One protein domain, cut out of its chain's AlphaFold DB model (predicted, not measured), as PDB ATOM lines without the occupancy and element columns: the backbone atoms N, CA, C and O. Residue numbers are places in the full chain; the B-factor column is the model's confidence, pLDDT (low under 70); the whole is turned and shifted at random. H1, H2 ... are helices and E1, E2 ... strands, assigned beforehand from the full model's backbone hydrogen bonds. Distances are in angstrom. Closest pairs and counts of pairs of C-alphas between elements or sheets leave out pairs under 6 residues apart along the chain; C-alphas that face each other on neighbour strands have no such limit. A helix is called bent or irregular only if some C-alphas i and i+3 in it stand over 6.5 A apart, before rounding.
ATOM      1  N   THR A   8      46.626  30.230  28.467       94.19
ATOM      2  CA  THR A   8      47.355  30.761  29.625       94.19
ATOM      3  C   THR A   8      47.655  32.239  29.430       94.19
ATOM      4  O   THR A   8      47.345  33.053  30.299       94.19
ATOM      5  N   VAL A   9      48.180  32.618  28.261       93.06
ATOM      6  CA  VAL A   9      48.442  34.024  27.918       93.06
ATOM      7  C   VAL A   9      47.147  34.830  27.924       93.06
ATOM      8  O   VAL A   9      47.117  35.953  28.434       93.06
ATOM      9  N   ARG A  10      46.064  34.264  27.376       91.88
ATOM     10  CA  ARG A  10      44.747  34.905  27.381       91.88
ATOM     11  C   ARG A  10      44.256  35.143  28.810       91.88
ATOM     12  O   ARG A  10      43.892  36.272  29.126       91.88
ATOM     13  N   ARG A  11      44.300  34.123  29.670       93.88
ATOM     14  CA  ARG A  11      43.893  34.215  31.079       93.88
ATOM     15  C   ARG A  11      44.702  35.267  31.840       93.88
ATOM     16  O   ARG A  11      44.109  36.166  32.423       93.88
ATOM     17  N   LEU A  12      46.034  35.229  31.746       95.69
ATOM     18  CA  LEU A  12      46.917  36.206  32.400       95.69
ATOM     19  C   LEU A  12      46.641  37.643  31.936       95.69
ATOM     20  O   LEU A  12      46.666  38.580  32.735       95.69
ATOM     21  N   ALA A  13      46.357  37.838  30.644       93.50
ATOM     22  CA  ALA A  13      46.010  39.151  30.114       93.50
ATOM     23  C   ALA A  13      44.686  39.675  30.693       93.50
ATOM     24  O   ALA A  13      44.605  40.855  31.037       93.50
ATOM     25  N   TRP A  14      43.675  38.811  30.818       94.19
ATOM     26  CA  TRP A  14      42.394  39.161  31.433       94.19
ATOM     27  C   TRP A  14      42.529  39.439  32.929       94.19
ATOM     28  O   TRP A  14      42.080  40.487  33.375       94.19
ATOM     29  N   GLU A  15      43.218  38.588  33.687       95.00
ATOM     30  CA  GLU A  15      43.479  38.801  35.120       95.00
ATOM     31  C   GLU A  15      44.220  40.121  35.368       95.00
ATOM     32  O   GLU A  15      43.839  40.911  36.232       95.00
ATOM     33  N   SER A  16      45.242  40.410  34.555       95.00
ATOM     34  CA  SER A  16      45.990  41.668  34.621       95.00
ATOM     35  C   SER A  16      45.100  42.886  34.347       95.00
ATOM     36  O   SER A  16      45.168  43.876  35.079       95.00
ATOM     37  N   LEU A  17      44.258  42.826  33.310       94.94
ATOM     38  CA  LEU A  17      43.335  43.907  32.961       94.94
ATOM     39  C   LEU A  17      42.284  44.115  34.056       94.94
ATOM     40  O   LEU A  17      42.123  45.239  34.532       94.94
ATOM     41  N   THR A  18      41.614  43.045  34.486       95.19
ATOM     42  CA  THR A  18      40.613  43.072  35.558       95.19
ATOM     43  C   THR A  18      41.213  43.628  36.840       95.19
ATOM     44  O   THR A  18      40.607  44.503  37.449       95.19
ATOM     45  N   GLY A  19      42.437  43.231  37.202       94.38
ATOM     46  CA  GLY A  19      43.139  43.771  38.365       94.38
ATOM     47  C   GLY A  19      43.380  45.282  38.281       94.38
ATOM     48  O   GLY A  19      43.156  45.991  39.262       94.38
ATOM     49  N   VAL A  20      43.786  45.807  37.116       93.56
ATOM     50  CA  VAL A  20      43.957  47.260  36.912       93.56
ATOM     51  C   VAL A  20      42.624  48.003  37.025       93.56
ATOM     52  O   VAL A  20      42.564  49.071  37.640       93.56
ATOM     53  N   VAL A  21      41.553  47.457  36.446       93.81
ATOM     54  CA  VAL A  21      40.226  48.082  36.504       93.81
ATOM     55  C   VAL A  21      39.665  48.015  37.926       93.81
ATOM     56  O   VAL A  21      39.222  49.040  38.433       93.81
ATOM     57  N   GLN A  22      39.782  46.876  38.609       93.94
ATOM     58  CA  GLN A  22      39.340  46.674  39.990       93.94
ATOM     59  C   GLN A  22      40.037  47.617  40.969       93.94
ATOM     60  O   GLN A  22      39.372  48.237  41.796       93.94
ATOM     61  N   ARG A  23      41.366  47.780  40.867       91.31
ATOM     62  CA  ARG A  23      42.108  48.751  41.696       91.31
ATOM     63  C   ARG A  23      41.594  50.176  41.514       91.31
ATOM     64  O   ARG A  23      41.666  50.982  42.435       91.31
ATOM     65  N   ARG A  24      41.072  50.489  40.329       89.19
ATOM     66  CA  ARG A  24      40.545  51.812  39.997       89.19
ATOM     67  C   ARG A  24      39.100  52.008  40.451       89.19
ATOM     68  O   ARG A  24      38.759  53.073  40.954       89.19
ATOM     69  N   THR A  25      38.241  51.019  40.237       90.50
ATOM     70  CA  THR A  25      36.815  51.089  40.586       90.50
ATOM     71  C   THR A  25      36.568  50.785  42.062       90.50
ATOM     72  O   THR A  25      35.564  51.226  42.617       90.50
ATOM     73  N   GLY A  26      37.487  50.081  42.723       89.31
ATOM     74  CA  GLY A  26      37.377  49.648  44.117       89.31
ATOM     75  C   GLY A  26      36.459  48.438  44.324       89.31
ATOM     76  O   GLY A  26      36.143  48.112  45.460       89.31
ATOM     77  N   HIS A  27      36.008  47.788  43.249       90.19
ATOM     78  CA  HIS A  27      35.172  46.584  43.276       90.19
ATOM     79  C   HIS A  27      35.432  45.739  42.027       90.19
ATOM     80  O   HIS A  27      35.986  46.244  41.046       90.19
ATOM     81  N   ALA A  28      35.028  44.467  42.050       92.62
ATOM     82  CA  ALA A  28      35.120  43.597  40.881       92.62
ATOM     83  C   ALA A  28      34.380  44.244  39.688       92.62
ATOM     84  O   ALA A  28      33.207  44.604  39.835       92.62
ATOM     85  N   PRO A  29      35.060  44.487  38.553       93.81
ATOM     86  CA  PRO A  29      34.445  45.109  37.391       93.81
ATOM     87  C   PRO A  29      33.748  44.061  36.524       93.81
ATOM     88  O   PRO A  29      34.275  42.968  36.315       93.81
ATOM     89  N   ASP A  30      32.588  44.416  35.984       94.31
ATOM     90  CA  ASP A  30      31.946  43.648  34.921       94.31
ATOM     91  C   ASP A  30      32.605  43.930  33.555       94.31
ATOM     92  O   ASP A  30      33.454  44.821  33.398       94.31
ATOM     93  N   CYS A  31      32.228  43.150  32.540       94.44
ATOM     94  CA  CYS A  31      32.813  43.275  31.205       94.44
ATOM     95  C   CYS A  31      32.519  44.635  30.550       94.44
ATOM     96  O   CYS A  31      33.362  45.153  29.814       94.44
ATOM     97  N   GLU A  32      31.375  45.249  30.865       94.44
ATOM     98  CA  GLU A  32      31.016  46.589  30.393       94.44
ATOM     99  C   GLU A  32      31.908  47.668  31.012       94.44
ATOM    100  O   GLU A  32      32.437  48.529  30.307       94.44
ATOM    101  N   THR A  33      32.188  47.586  32.313       95.06
ATOM    102  CA  THR A  33      33.126  48.488  32.992       95.06
ATOM    103  C   THR A  33      34.537  48.344  32.423       95.06
ATOM    104  O   THR A  33      35.236  49.343  32.226       95.06
ATOM    105  N   ILE A  34      34.962  47.117  32.102       95.50
ATOM    106  CA  ILE A  34      36.249  46.863  31.441       95.50
ATOM    107  C   ILE A  34      36.282  47.501  30.042       95.50
ATOM    108  O   ILE A  34      37.255  48.183  29.697       95.50
ATOM    109  N   ALA A  35      35.220  47.342  29.247       96.06
ATOM    110  CA  ALA A  35      35.098  47.964  27.930       96.06
ATOM    111  C   ALA A  35      35.101  49.503  28.019       96.06
ATOM    112  O   ALA A  35      35.822  50.176  27.271       96.06
ATOM    113  N   ALA A  36      34.374  50.078  28.979       95.62
ATOM    114  CA  ALA A  36      34.340  51.516  29.241       95.62
ATOM    115  C   ALA A  36      35.717  52.055  29.667       95.62
ATOM    116  O   ALA A  36      36.157  53.109  29.186       95.62
ATOM    117  N   PHE A  37      36.438  51.316  30.516       94.88
ATOM    118  CA  PHE A  37      37.810  51.643  30.894       94.88
ATOM    119  C   PHE A  37      38.725  51.669  29.668       94.88
ATOM    120  O   PHE A  37      39.379  52.688  29.429       94.88
ATOM    121  N   LEU A  38      38.747  50.602  28.862       95.06
ATOM    122  CA  LEU A  38      39.586  50.519  27.662       95.06
ATOM    123  C   LEU A  38      39.225  51.583  26.615       95.06
ATOM    124  O   LEU A  38      40.108  52.067  25.910       95.06
ATOM    125  N   SER A  39      37.958  52.000  26.556       95.31
ATOM    126  CA  SER A  39      37.469  53.093  25.701       95.31
ATOM    127  C   SER A  39      37.916  54.485  26.149       95.31
ATOM    128  O   SER A  39      37.730  55.458  25.420       95.31
ATOM    129  N   GLY A  40      38.524  54.618  27.330       93.69
ATOM    130  CA  GLY A  40      38.972  55.915  27.826       93.69
ATOM    131  C   GLY A  40      37.927  56.707  28.600       93.69
ATOM    132  O   GLY A  40      38.170  57.901  28.811       93.69
ATOM    133  N   SER A  41      36.833  56.074  29.052       92.44
ATOM    134  CA  SER A  41      35.770  56.741  29.820       92.44
ATOM    135  C   SER A  41      36.343  57.559  30.982       92.44
ATOM    136  O   SER A  41      37.311  57.154  31.637       92.44
ATOM    137  N   GLN A  42      35.774  58.746  31.190       89.12
ATOM    138  CA  GLN A  42      36.102  59.667  32.282       89.12
ATOM    139  C   GLN A  42      34.957  59.786  33.293       89.12
ATOM    140  O   GLN A  42      34.945  60.716  34.097       89.12
ATOM    141  N   GLU A  43      33.995  58.869  33.243       88.38
ATOM    142  CA  GLU A  43      32.817  58.889  34.102       88.38
ATOM    143  C   GLU A  43      33.099  58.221  35.451       88.38
ATOM    144  O   GLU A  43      33.844  57.240  35.546       88.38
ATOM    145  N   GLY A  44      32.511  58.779  36.511       87.88
ATOM    146  CA  GLY A  44      32.596  58.246  37.869       87.88
ATOM    147  C   GLY A  44      34.026  57.918  38.312       87.88
ATOM    148  O   GLY A  44      34.955  58.717  38.157       87.88
ATOM    149  N   ARG A  45      34.208  56.700  38.838       86.38
ATOM    150  CA  ARG A  45      35.499  56.193  39.337       86.38
ATOM    151  C   ARG A  45      36.525  55.919  38.232       86.38
ATOM    152  O   ARG A  45      37.702  55.713  38.513       86.38
ATOM    153  N   LEU A  46      36.127  55.962  36.958       86.06
ATOM    154  CA  LEU A  46      37.068  55.834  35.849       86.06
ATOM    155  C   LEU A  46      37.815  57.147  35.572       86.06
ATOM    156  O   LEU A  46      38.853  57.103  34.919       86.06
ATOM    157  N   ARG A  47      37.390  58.301  36.094       84.00
ATOM    158  CA  ARG A  47      38.041  59.603  35.849       84.00
ATOM    159  C   ARG A  47      39.521  59.645  36.269       84.00
ATOM    160  O   ARG A  47      39.925  58.985  37.222       84.00
ATOM    161  N   GLY A  48      40.343  60.418  35.550       78.19
ATOM    162  CA  GLY A  48      41.711  60.781  35.958       78.19
ATOM    163  C   GLY A  48      42.846  59.896  35.416       78.19
ATOM    164  O   GLY A  48      42.649  59.035  34.550       78.19
ATOM    165  N   GLY A  49      44.059  60.118  35.936       68.00
ATOM    166  CA  GLY A  49      45.244  59.284  35.684       68.00
ATOM    167  C   GLY A  49      45.118  57.889  36.307       68.00
ATOM    168  O   GLY A  49      44.137  57.589  36.980       68.00
ATOM    169  N   GLY A  50      46.043  56.979  36.027       67.88
ATOM    170  CA  GLY A  50      46.067  55.642  36.626       67.88
ATOM    171  C   GLY A  50      47.484  55.101  36.681       67.88
ATOM    172  O   GLY A  50      48.381  55.705  36.100       67.88
ATOM    173  N   GLU A  51      47.648  53.961  37.347       78.81
ATOM    174  CA  GLU A  51      48.903  53.205  37.394       78.81
ATOM    175  C   GLU A  51      49.484  53.028  35.984       78.81
ATOM    176  O   GLU A  51      48.749  52.726  35.032       78.81
ATOM    177  N   GLU A  52      50.792  53.239  35.834       86.25
ATOM    178  CA  GLU A  52      51.457  53.068  34.550       86.25
ATOM    179  C   GLU A  52      51.482  51.585  34.179       86.25
ATOM    180  O   GLU A  52      52.203  50.770  34.739       86.25
ATOM    181  N   SER A  53      50.642  51.225  33.216       90.75
ATOM    182  CA  SER A  53      50.509  49.859  32.736       90.75
ATOM    183  C   SER A  53      50.269  49.855  31.235       90.75
ATOM    184  O   SER A  53      49.938  50.875  30.615       90.75
ATOM    185  N   LEU A  54      50.402  48.680  30.619       92.69
ATOM    186  CA  LEU A  54      49.969  48.489  29.239       92.69
ATOM    187  C   LEU A  54      48.502  48.910  29.042       92.69
ATOM    188  O   LEU A  54      48.189  49.579  28.058       92.69
ATOM    189  N   TRP A  55      47.625  48.563  29.983       93.44
ATOM    190  CA  TRP A  55      46.190  48.836  29.909       93.44
ATOM    191  C   TRP A  55      45.887  50.329  30.031       93.44
ATOM    192  O   TRP A  55      45.107  50.861  29.243       93.44
ATOM    193  N   SER A  56      46.582  51.040  30.921       91.19
ATOM    194  CA  SER A  56      46.501  52.503  31.020       91.19
ATOM    195  C   SER A  56      47.027  53.196  29.756       91.19
ATOM    196  O   SER A  56      46.442  54.186  29.307       91.19
ATOM    197  N   ARG A  57      48.084  52.669  29.114       93.38
ATOM    198  CA  ARG A  57      48.573  53.173  27.814       93.38
ATOM    199  C   ARG A  57      47.564  52.935  26.691       93.38
ATOM    200  O   ARG A  57      47.294  53.865  25.928       93.38
ATOM    201  N   ALA A  58      46.975  51.740  26.617       92.38
ATOM    202  CA  ALA A  58      45.935  51.397  25.647       92.38
ATOM    203  C   ALA A  58      44.693  52.286  25.817       92.38
ATOM    204  O   ALA A  58      44.244  52.905  24.854       92.38
ATOM    205  N   ARG A  59      44.223  52.454  27.058       93.19
ATOM    206  CA  ARG A  59      43.150  53.380  27.436       93.19
ATOM    207  C   ARG A  59      43.437  54.814  26.995       93.19
ATOM    208  O   ARG A  59      42.592  55.468  26.389       93.19
ATOM    209  N   ASN A  60      44.633  55.324  27.287       92.44
ATOM    210  CA  ASN A  60      45.018  56.680  26.905       92.44
ATOM    211  C   ASN A  60      45.101  56.851  25.383       92.44
ATOM    212  O   ASN A  60      44.734  57.905  24.868       92.44
ATOM    213  N   ALA A  61      45.556  55.828  24.656       92.62
ATOM    214  CA  ALA A  61      45.532  55.829  23.198       92.62
ATOM    215  C   ALA A  61      44.096  55.845  22.657       92.62
ATOM    216  O   ALA A  61      43.790  56.688  21.814       92.62
ATOM    217  N   ALA A  62      43.211  54.997  23.192       93.44
ATOM    218  CA  ALA A  62      41.798  54.979  22.830       93.44
ATOM    219  C   ALA A  62      41.139  56.340  23.076       93.44
ATOM    220  O   ALA A  62      40.548  56.903  22.162       93.44
ATOM    221  N   ARG A  63      41.371  56.948  24.245       92.81
ATOM    222  CA  ARG A  63      40.870  58.287  24.587       92.81
ATOM    223  C   ARG A  63      41.346  59.381  23.629       92.81
ATOM    224  O   ARG A  63      40.577  60.267  23.276       92.81
ATOM    225  N   ARG A  64      42.614  59.358  23.204       92.12
ATOM    226  CA  ARG A  64      43.132  60.340  22.227       92.12
ATOM    227  C   ARG A  64      42.494  60.177  20.849       92.12
ATOM    228  O   ARG A  64      42.372  61.153  20.113       92.12
ATOM    229  N   LEU A  65      42.151  58.944  20.489       92.62
ATOM    230  CA  LEU A  65      41.605  58.600  19.182       92.62
ATOM    231  C   LEU A  65      40.073  58.644  19.145       92.62
ATOM    232  O   LEU A  65      39.525  58.804  18.059       92.62
ATOM    233  N   SER A  66      39.381  58.567  20.285       92.31
ATOM    234  CA  SER A  66      37.916  58.502  20.358       92.31
ATOM    235  C   SER A  66      37.246  59.704  19.695       92.31
ATOM    236  O   SER A  66      36.355  59.525  18.875       92.31
ATOM    237  N   GLY A  67      37.743  60.921  19.933       88.50
ATOM    238  CA  GLY A  67      37.179  62.133  19.326       88.50
ATOM    239  C   GLY A  67      37.348  62.229  17.803       88.50
ATOM    240  O   GLY A  67      36.601  62.948  17.148       88.50
ATOM    241  N   ARG A  68      38.325  61.520  17.217       89.44
ATOM    242  CA  ARG A  68      38.596  61.559  15.764       89.44
ATOM    243  C   ARG A  68      38.005  60.360  15.034       89.44
ATOM    244  O   ARG A  68      37.452  60.505  13.951       89.44
ATOM    245  N   LEU A  69      38.152  59.182  15.631       92.00
ATOM    246  CA  LEU A  69      37.858  57.895  15.015       92.00
ATOM    247  C   LEU A  69      36.647  57.215  15.636       92.00
ATOM    248  O   LEU A  69      36.406  56.065  15.306       92.00
ATOM    249  N   SER A  70      35.947  57.833  16.589       91.94
ATOM    250  CA  SER A  70      34.904  57.157  17.378       91.94
ATOM    251  C   SER A  70      35.387  55.817  17.963       91.94
ATOM    252  O   SER A  70      34.618  54.867  18.064       91.94
ATOM    253  N   LEU A  71      36.689  55.727  18.283       95.25
ATOM    254  CA  LEU A  71      37.327  54.501  18.750       95.25
ATOM    255  C   LEU A  71      36.800  54.132  20.135       95.25
ATOM    256  O   LEU A  71      36.971  54.905  21.080       95.25
ATOM    257  N   ARG A  72      36.227  52.936  20.256       95.00
ATOM    258  CA  ARG A  72      35.770  52.363  21.521       95.00
ATOM    259  C   ARG A  72      35.970  50.855  21.554       95.00
ATOM    260  O   ARG A  72      35.989  50.190  20.524       95.00
ATOM    261  N   TRP A  73      36.122  50.334  22.754       95.62
ATOM    262  CA  TRP A  73      36.026  48.915  23.055       95.62
ATOM    263  C   TRP A  73      34.592  48.614  23.469       95.62
ATOM    264  O   TRP A  73      33.958  49.436  24.131       95.62
ATOM    265  N   ARG A  74      34.078  47.455  23.071       95.44
ATOM    266  CA  ARG A  74      32.718  47.033  23.398       95.44
ATOM    267  C   ARG A  74      32.717  45.560  23.765       95.44
ATOM    268  O   ARG A  74      33.322  44.754  23.060       95.44
ATOM    269  N   TRP A  75      32.025  45.233  24.845       95.19
ATOM    270  CA  TRP A  75      31.679  43.861  25.161       95.19
ATOM    271  C   TRP A  75      30.436  43.452  24.361       95.19
ATOM    272  O   TRP A  75      29.513  44.249  24.177       95.19
ATOM    273  N   VAL A  76      30.448  42.242  23.811       94.00
ATOM    274  CA  VAL A  76      29.324  41.655  23.073       94.00
ATOM    275  C   VAL A  76      28.873  40.424  23.855       94.00
ATOM    276  O   VAL A  76      29.550  39.398  23.771       94.00
ATOM    277  N   PRO A  77      27.785  40.517  24.643       91.75
ATOM    278  CA  PRO A  77      27.313  39.413  25.475       91.75
ATOM    279  C   PRO A  77      26.950  38.159  24.676       91.75
ATOM    280  O   PRO A  77      27.218  37.059  25.134       91.75
ATOM    281  N   GLU A  78      26.392  38.314  23.473       90.88
ATOM    282  CA  GLU A  78      25.903  37.197  22.653       90.88
ATOM    283  C   GLU A  78      27.024  36.262  22.193       90.88
ATOM    284  O   GLU A  78      26.804  35.072  21.990       90.88
ATOM    285  N   THR A  79      28.224  36.811  22.004       87.69
ATOM    286  CA  THR A  79      29.409  36.058  21.586       87.69
ATOM    287  C   THR A  79      30.439  35.928  22.703       87.69
ATOM    288  O   THR A  79      31.462  35.291  22.491       87.69
ATOM    289  N   GLU A  80      30.202  36.551  23.860       89.31
ATOM    290  CA  GLU A  80      31.157  36.689  24.967       89.31
ATOM    291  C   GLU A  80      32.530  37.227  24.518       89.31
ATOM    292  O   GLU A  80      33.595  36.774  24.946       89.31
ATOM    293  N   GLU A  81      32.521  38.220  23.621       90.00
ATOM    294  CA  GLU A  81      33.745  38.762  23.032       90.00
ATOM    295  C   GLU A  81      33.924  40.258  23.282       90.00
ATOM    296  O   GLU A  81      32.996  41.064  23.230       90.00
ATOM    297  N   MET A  82      35.187  40.646  23.467       92.81
ATOM    298  CA  MET A  82      35.608  42.041  23.458       92.81
ATOM    299  C   MET A  82      35.985  42.456  22.031       92.81
ATOM    300  O   MET A  82      36.965  41.956  21.469       92.81
ATOM    301  N   ILE A  83      35.245  43.409  21.467       94.81
ATOM    302  CA  ILE A  83      35.469  43.944  20.121       94.81
ATOM    303  C   ILE A  83      36.015  45.372  20.169       94.81
ATOM    304  O   ILE A  83      35.814  46.114  21.135       94.81
ATOM    305  N   VAL A  84      36.680  45.781  19.090       94.88
ATOM    306  CA  VAL A  84      37.070  47.179  18.864       94.88
ATOM    307  C   VAL A  84      36.167  47.768  17.796       94.88
ATOM    308  O   VAL A  84      36.015  47.194  16.724       94.88
ATOM    309  N   GLU A  85      35.591  48.928  18.062       95.19
ATOM    310  CA  GLU A  85      34.774  49.668  17.112       95.19
ATOM    311  C   GLU A  85      35.445  50.996  16.774       95.19
ATOM    312  O   GLU A  85      35.946  51.693  17.656       95.19
ATOM    313  N   CYS A  86      35.474  51.349  15.493       94.38
ATOM    314  CA  CYS A  86      35.963  52.641  15.032       94.38
ATOM    315  C   CYS A  86      35.160  53.136  13.829       94.38
ATOM    316  O   CYS A  86      34.416  52.389  13.199       94.38
ATOM    317  N   ARG A  87      35.340  54.405  13.478       91.56
ATOM    318  CA  ARG A  87      34.864  55.004  12.234       91.56
ATOM    319  C   ARG A  87      35.478  54.248  11.061       91.56
ATOM    320  O   ARG A  87      36.669  53.942  11.069       91.56
ATOM    321  N   GLY A  88      34.666  53.965  10.065       86.50
ATOM    322  CA  GLY A  88      35.084  53.469   8.770       86.50
ATOM    323  C   GLY A  88      34.477  54.285   7.634       86.50
ATOM    324  O   GLY A  88      33.982  55.392   7.877       86.50
ATOM    325  N   PRO A  89      34.491  53.712   6.416       79.50
ATOM    326  CA  PRO A  89      34.133  54.411   5.194       79.50
ATOM    327  C   PRO A  89      32.790  55.131   5.281       79.50
ATOM    328  O   PRO A  89      31.788  54.526   5.673       79.50
ATOM    329  N   ARG A  90      32.759  56.399   4.863       79.44
ATOM    330  CA  ARG A  90      31.560  57.256   4.842       79.44
ATOM    331  C   ARG A  90      30.935  57.453   6.228       79.44
ATOM    332  O   ARG A  90      29.724  57.615   6.351       79.44
ATOM    333  N   GLY A  91      31.746  57.381   7.283       80.25
ATOM    334  CA  GLY A  91      31.299  57.564   8.663       80.25
ATOM    335  C   GLY A  91      30.613  56.346   9.292       80.25
ATOM    336  O   GLY A  91      30.205  56.427  10.450       80.25
ATOM    337  N   ALA A  92      30.505  55.216   8.583       87.50
ATOM    338  CA  ALA A  92      29.910  53.999   9.128       87.50
ATOM    339  C   ALA A  92      30.771  53.415  10.257       87.50
ATOM    340  O   ALA A  92      32.000  53.429  10.188       87.50
ATOM    341  N   ALA A  93      30.143  52.863  11.292       90.12
ATOM    342  CA  ALA A  93      30.878  52.178  12.346       90.12
ATOM    343  C   ALA A  93      31.372  50.804  11.869       90.12
ATOM    344  O   ALA A  93      30.600  49.978  11.382       90.12
ATOM    345  N   VAL A  94      32.665  50.547  12.039       92.75
ATOM    346  CA  VAL A  94      33.309  49.268  11.743       92.75
ATOM    347  C   VAL A  94      33.603  48.558  13.052       92.75
ATOM    348  O   VAL A  94      34.332  49.075  13.898       92.75
ATOM    349  N   LYS A  95      33.056  47.351  13.191       94.06
ATOM    350  CA  LYS A  95      33.306  46.442  14.310       94.06
ATOM    351  C   LYS A  95      34.426  45.475  13.935       94.06
ATOM    352  O   LYS A  95      34.388  44.864  12.870       94.06
ATOM    353  N   ILE A  96      35.419  45.340  14.803       93.94
ATOM    354  CA  ILE A  96      36.587  44.483  14.612       93.94
ATOM    355  C   ILE A  96      36.556  43.407  15.702       93.94
ATOM    356  O   ILE A  96      36.944  43.691  16.842       93.94
ATOM    357  N   PRO A  97      36.075  42.193  15.382       93.62
ATOM    358  CA  PRO A  97      36.048  41.091  16.334       93.62
ATOM    359  C   PRO A  97      37.455  40.518  16.587       93.62
ATOM    360  O   PRO A  97      38.367  40.734  15.776       93.62
ATOM    361  N   PRO A  98      37.646  39.732  17.664       91.12
ATOM    362  CA  PRO A  98      38.870  38.981  17.949       91.12
ATOM    363  C   PRO A  98      39.461  38.230  16.750       91.12
ATOM    364  O   PRO A  98      40.672  38.306  16.519       91.12
ATOM    365  N   GLY A  99      38.614  37.571  15.949       90.81
ATOM    366  CA  GLY A  99      39.029  36.847  14.741       90.81
ATOM    367  C   GLY A  99      39.663  37.734  13.662       90.81
ATOM    368  O   GLY A  99      40.499  37.271  12.892       90.81
ATOM    369  N   ALA A 100      39.355  39.036  13.648       91.94
ATOM    370  CA  ALA A 100      39.893  40.019  12.706       91.94
ATOM    371  C   ALA A 100      40.979  40.919  13.327       91.94
ATOM    372  O   ALA A 100      41.278  41.996  12.803       91.94
ATOM    373  N   ARG A 101      41.601  40.507  14.443       89.44
ATOM    374  CA  ARG A 101      42.600  41.313  15.176       89.44
ATOM    375  C   ARG A 101      43.776  41.801  14.321       89.44
ATOM    376  O   ARG A 101      44.324  42.868  14.583       89.44
ATOM    377  N   ASN A 102      44.164  41.044  13.293       91.19
ATOM    378  CA  ASN A 102      45.228  41.421  12.357       91.19
ATOM    379  C   ASN A 102      44.852  42.647  11.503       91.19
ATOM    380  O   ASN A 102      45.734  43.342  11.003       91.19
ATOM    381  N   GLN A 103      43.559  42.954  11.374       92.12
ATOM    382  CA  GLN A 103      43.068  44.109  10.630       92.12
ATOM    383  C   GLN A 103      43.057  45.396  11.460       92.12
ATOM    384  O   GLN A 103      42.979  46.469  10.865       92.12
ATOM    385  N   VAL A 104      43.164  45.331  12.795       91.50
ATOM    386  CA  VAL A 104      43.019  46.499  13.692       91.50
ATOM    387  C   VAL A 104      43.905  47.662  13.249       91.50
ATOM    388  O   VAL A 104      43.416  48.771  13.055       91.50
ATOM    389  N   VAL A 105      45.195  47.413  13.014       92.12
ATOM    390  CA  VAL A 105      46.145  48.468  12.620       92.12
ATOM    391  C   VAL A 105      45.766  49.094  11.277       92.12
ATOM    392  O   VAL A 105      45.759  50.318  11.154       92.12
ATOM    393  N   ASN A 106      45.424  48.275  10.281       93.00
ATOM    394  CA  ASN A 106      45.059  48.767   8.953       93.00
ATOM    395  C   ASN A 106      43.743  49.553   8.990       93.00
ATOM    396  O   ASN A 106      43.685  50.650   8.443       93.00
ATOM    397  N   ARG A 107      42.724  49.062   9.708       92.00
ATOM    398  CA  ARG A 107      41.431  49.746   9.876       92.00
ATOM    399  C   ARG A 107      41.592  51.089  10.583       92.00
ATOM    400  O   ARG A 107      41.064  52.085  10.103       92.00
ATOM    401  N   LEU A 108      42.380  51.145  11.660       92.31
ATOM    402  CA  LEU A 108      42.663  52.400  12.358       92.31
ATOM    403  C   LEU A 108      43.428  53.390  11.469       92.31
ATOM    404  O   LEU A 108      43.104  54.575  11.469       92.31
ATOM    405  N   ARG A 109      44.409  52.932  10.679       92.00
ATOM    406  CA  ARG A 109      45.125  53.790   9.716       92.00
ATOM    407  C   ARG A 109      44.192  54.350   8.644       92.00
ATOM    408  O   ARG A 109      44.256  55.545   8.369       92.00
ATOM    409  N   SER A 110      43.315  53.518   8.084       90.12
ATOM    410  CA  SER A 110      42.301  53.956   7.120       90.12
ATOM    411  C   SER A 110      41.348  54.982   7.733       90.12
ATOM    412  O   SER A 110      41.148  56.036   7.142       90.12
ATOM    413  N   ALA A 111      40.850  54.734   8.948       90.88
ATOM    414  CA  ALA A 111      39.975  55.661   9.664       90.88
ATOM    415  C   ALA A 111      40.642  57.024   9.917       90.88
ATOM    416  O   ALA A 111      40.012  58.072   9.783       90.88
ATOM    417  N   VAL A 112      41.935  57.025  10.271       91.44
ATOM    418  CA  VAL A 112      42.726  58.254  10.437       91.44
ATOM    419  C   VAL A 112      42.851  59.005   9.117       91.44
ATOM    420  O   VAL A 112      42.621  60.213   9.087       91.44
ATOM    421  N   ALA A 113      43.214  58.307   8.039       88.25
ATOM    422  CA  ALA A 113      43.360  58.914   6.721       88.25
ATOM    423  C   ALA A 113      42.043  59.546   6.250       88.25
ATOM    424  O   ALA A 113      42.044  60.691   5.807       88.25
ATOM    425  N   GLU A 114      40.927  58.841   6.424       87.69
ATOM    426  CA  GLU A 114      39.594  59.319   6.068       87.69
ATOM    427  C   GLU A 114      39.171  60.534   6.899       87.69
ATOM    428  O   GLU A 114      38.786  61.550   6.329       87.69
TER     429      GLU A 114
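Overview. This is residues 8 to 114 of the 261 residues of the protein "uncharacterized protein LOC105421953" of Pogonomyrmex barbatus (red harvester ant) (UniProt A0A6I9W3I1). A small twisted sheet of three strands, E1, E2 and E3, has helices over one face, H2 over E1 and H4 over E2 and E3, while its other face is bare of named helices. H3 reaches from H2 to H4 at the end of the sheet where E1 begins and E2 ends, and H1 packs on H2, away from the sheet. The printed part has 107 residues, with four named helices and three named strands in the order H1 H2 H3 E1 E2 E3 H4; the class is mixed, helices and strands. The sheet's order is E1, E2, E3, antiparallel throughout. The whole is compact, with a radius of gyration of the C-alphas of 13.9 A and spans of 40 by 30 by 23 A.

Along the chain. H1, residues 8 to 25, begins at C-alpha 8 (47.355, 30.761, 29.625) and is 25.4 A long. H2 is residues 31 to 38, 10.5 A. H3, residues 54 to 69, is 20.9 A long, with a kink of 26 degrees near residue 63. E1 is residues 72 to 76, beginning at C-alpha 72 (35.770, 52.363, 21.521); E2 is residues 81 to 87, 19.5 A; E3 is residues 93 to 96. H4, residues 98 to 114, is 23.6 A long, with a kink of 51 degrees near residue 105, and ends at C-alpha 114 (39.594, 59.319, 6.068). H3 is only just irregular, C-alphas 64 and 67 being 6.9 A apart; H4 is irregular, C-alphas 99 and 102 being 8.1 A apart.

Arrangement. E1, E2 and E3 form a meander, each strand the antiparallel neighbour of the one before, in two hairpins. N 74 and O 83 are 2.9 A apart between E1 and E2, and N 96 and O 84 are 2.7 A apart between E2 and E3, both within hydrogen-bond range. The sheet is only just strongly twisted, its C-alphas lying up to 4.1 A off the best plane. H4 is on the sheet in two layers, a helix on one face, over E2 and E3 at a height of 8.1 A; it runs along the strands, at 14 degrees to E2 on the local plane. H2 is on the same face, over E1 at a height of 6.7 A, along the strands; the closest C-alphas, of Ala 35 and Trp 73, are 5.1 A apart. H3 is on that face too, over none of the strands. It touches H2 with residues 55 to 62 alone, about perpendicular at 79 degrees, the closest C-alphas being those of Leu 38 and Arg 59, 4.6 A. It touches H4 with residues 68 to 69 alone, at a steep tilt of 45 degrees, the same way, closest at the C-alphas of Leu 69 and Ala 111, 6.2 A. H1 is not on the sheet and is apart from H4; with residues 17 to 21 alone it touches H2, about perpendicular at 80 degrees, closest at the C-alphas of Val 21 and Ile 34, 6.6 A. In H1 and H2 every O i to N i+4 pair is within hydrogen-bond range; in H3 10 of 12 are, in H4 8 of 13.

Size, cuts and confidence. The two C-alphas farthest apart, those of Gly 26 and Arg 90, are 40.4 A apart. The printed part has no cut. The link from H2 to H3, residues 39 to 53, is long; the other links are tight. The mean pLDDT of the printed part is 91.2, and residues 49 to 50 are under 70.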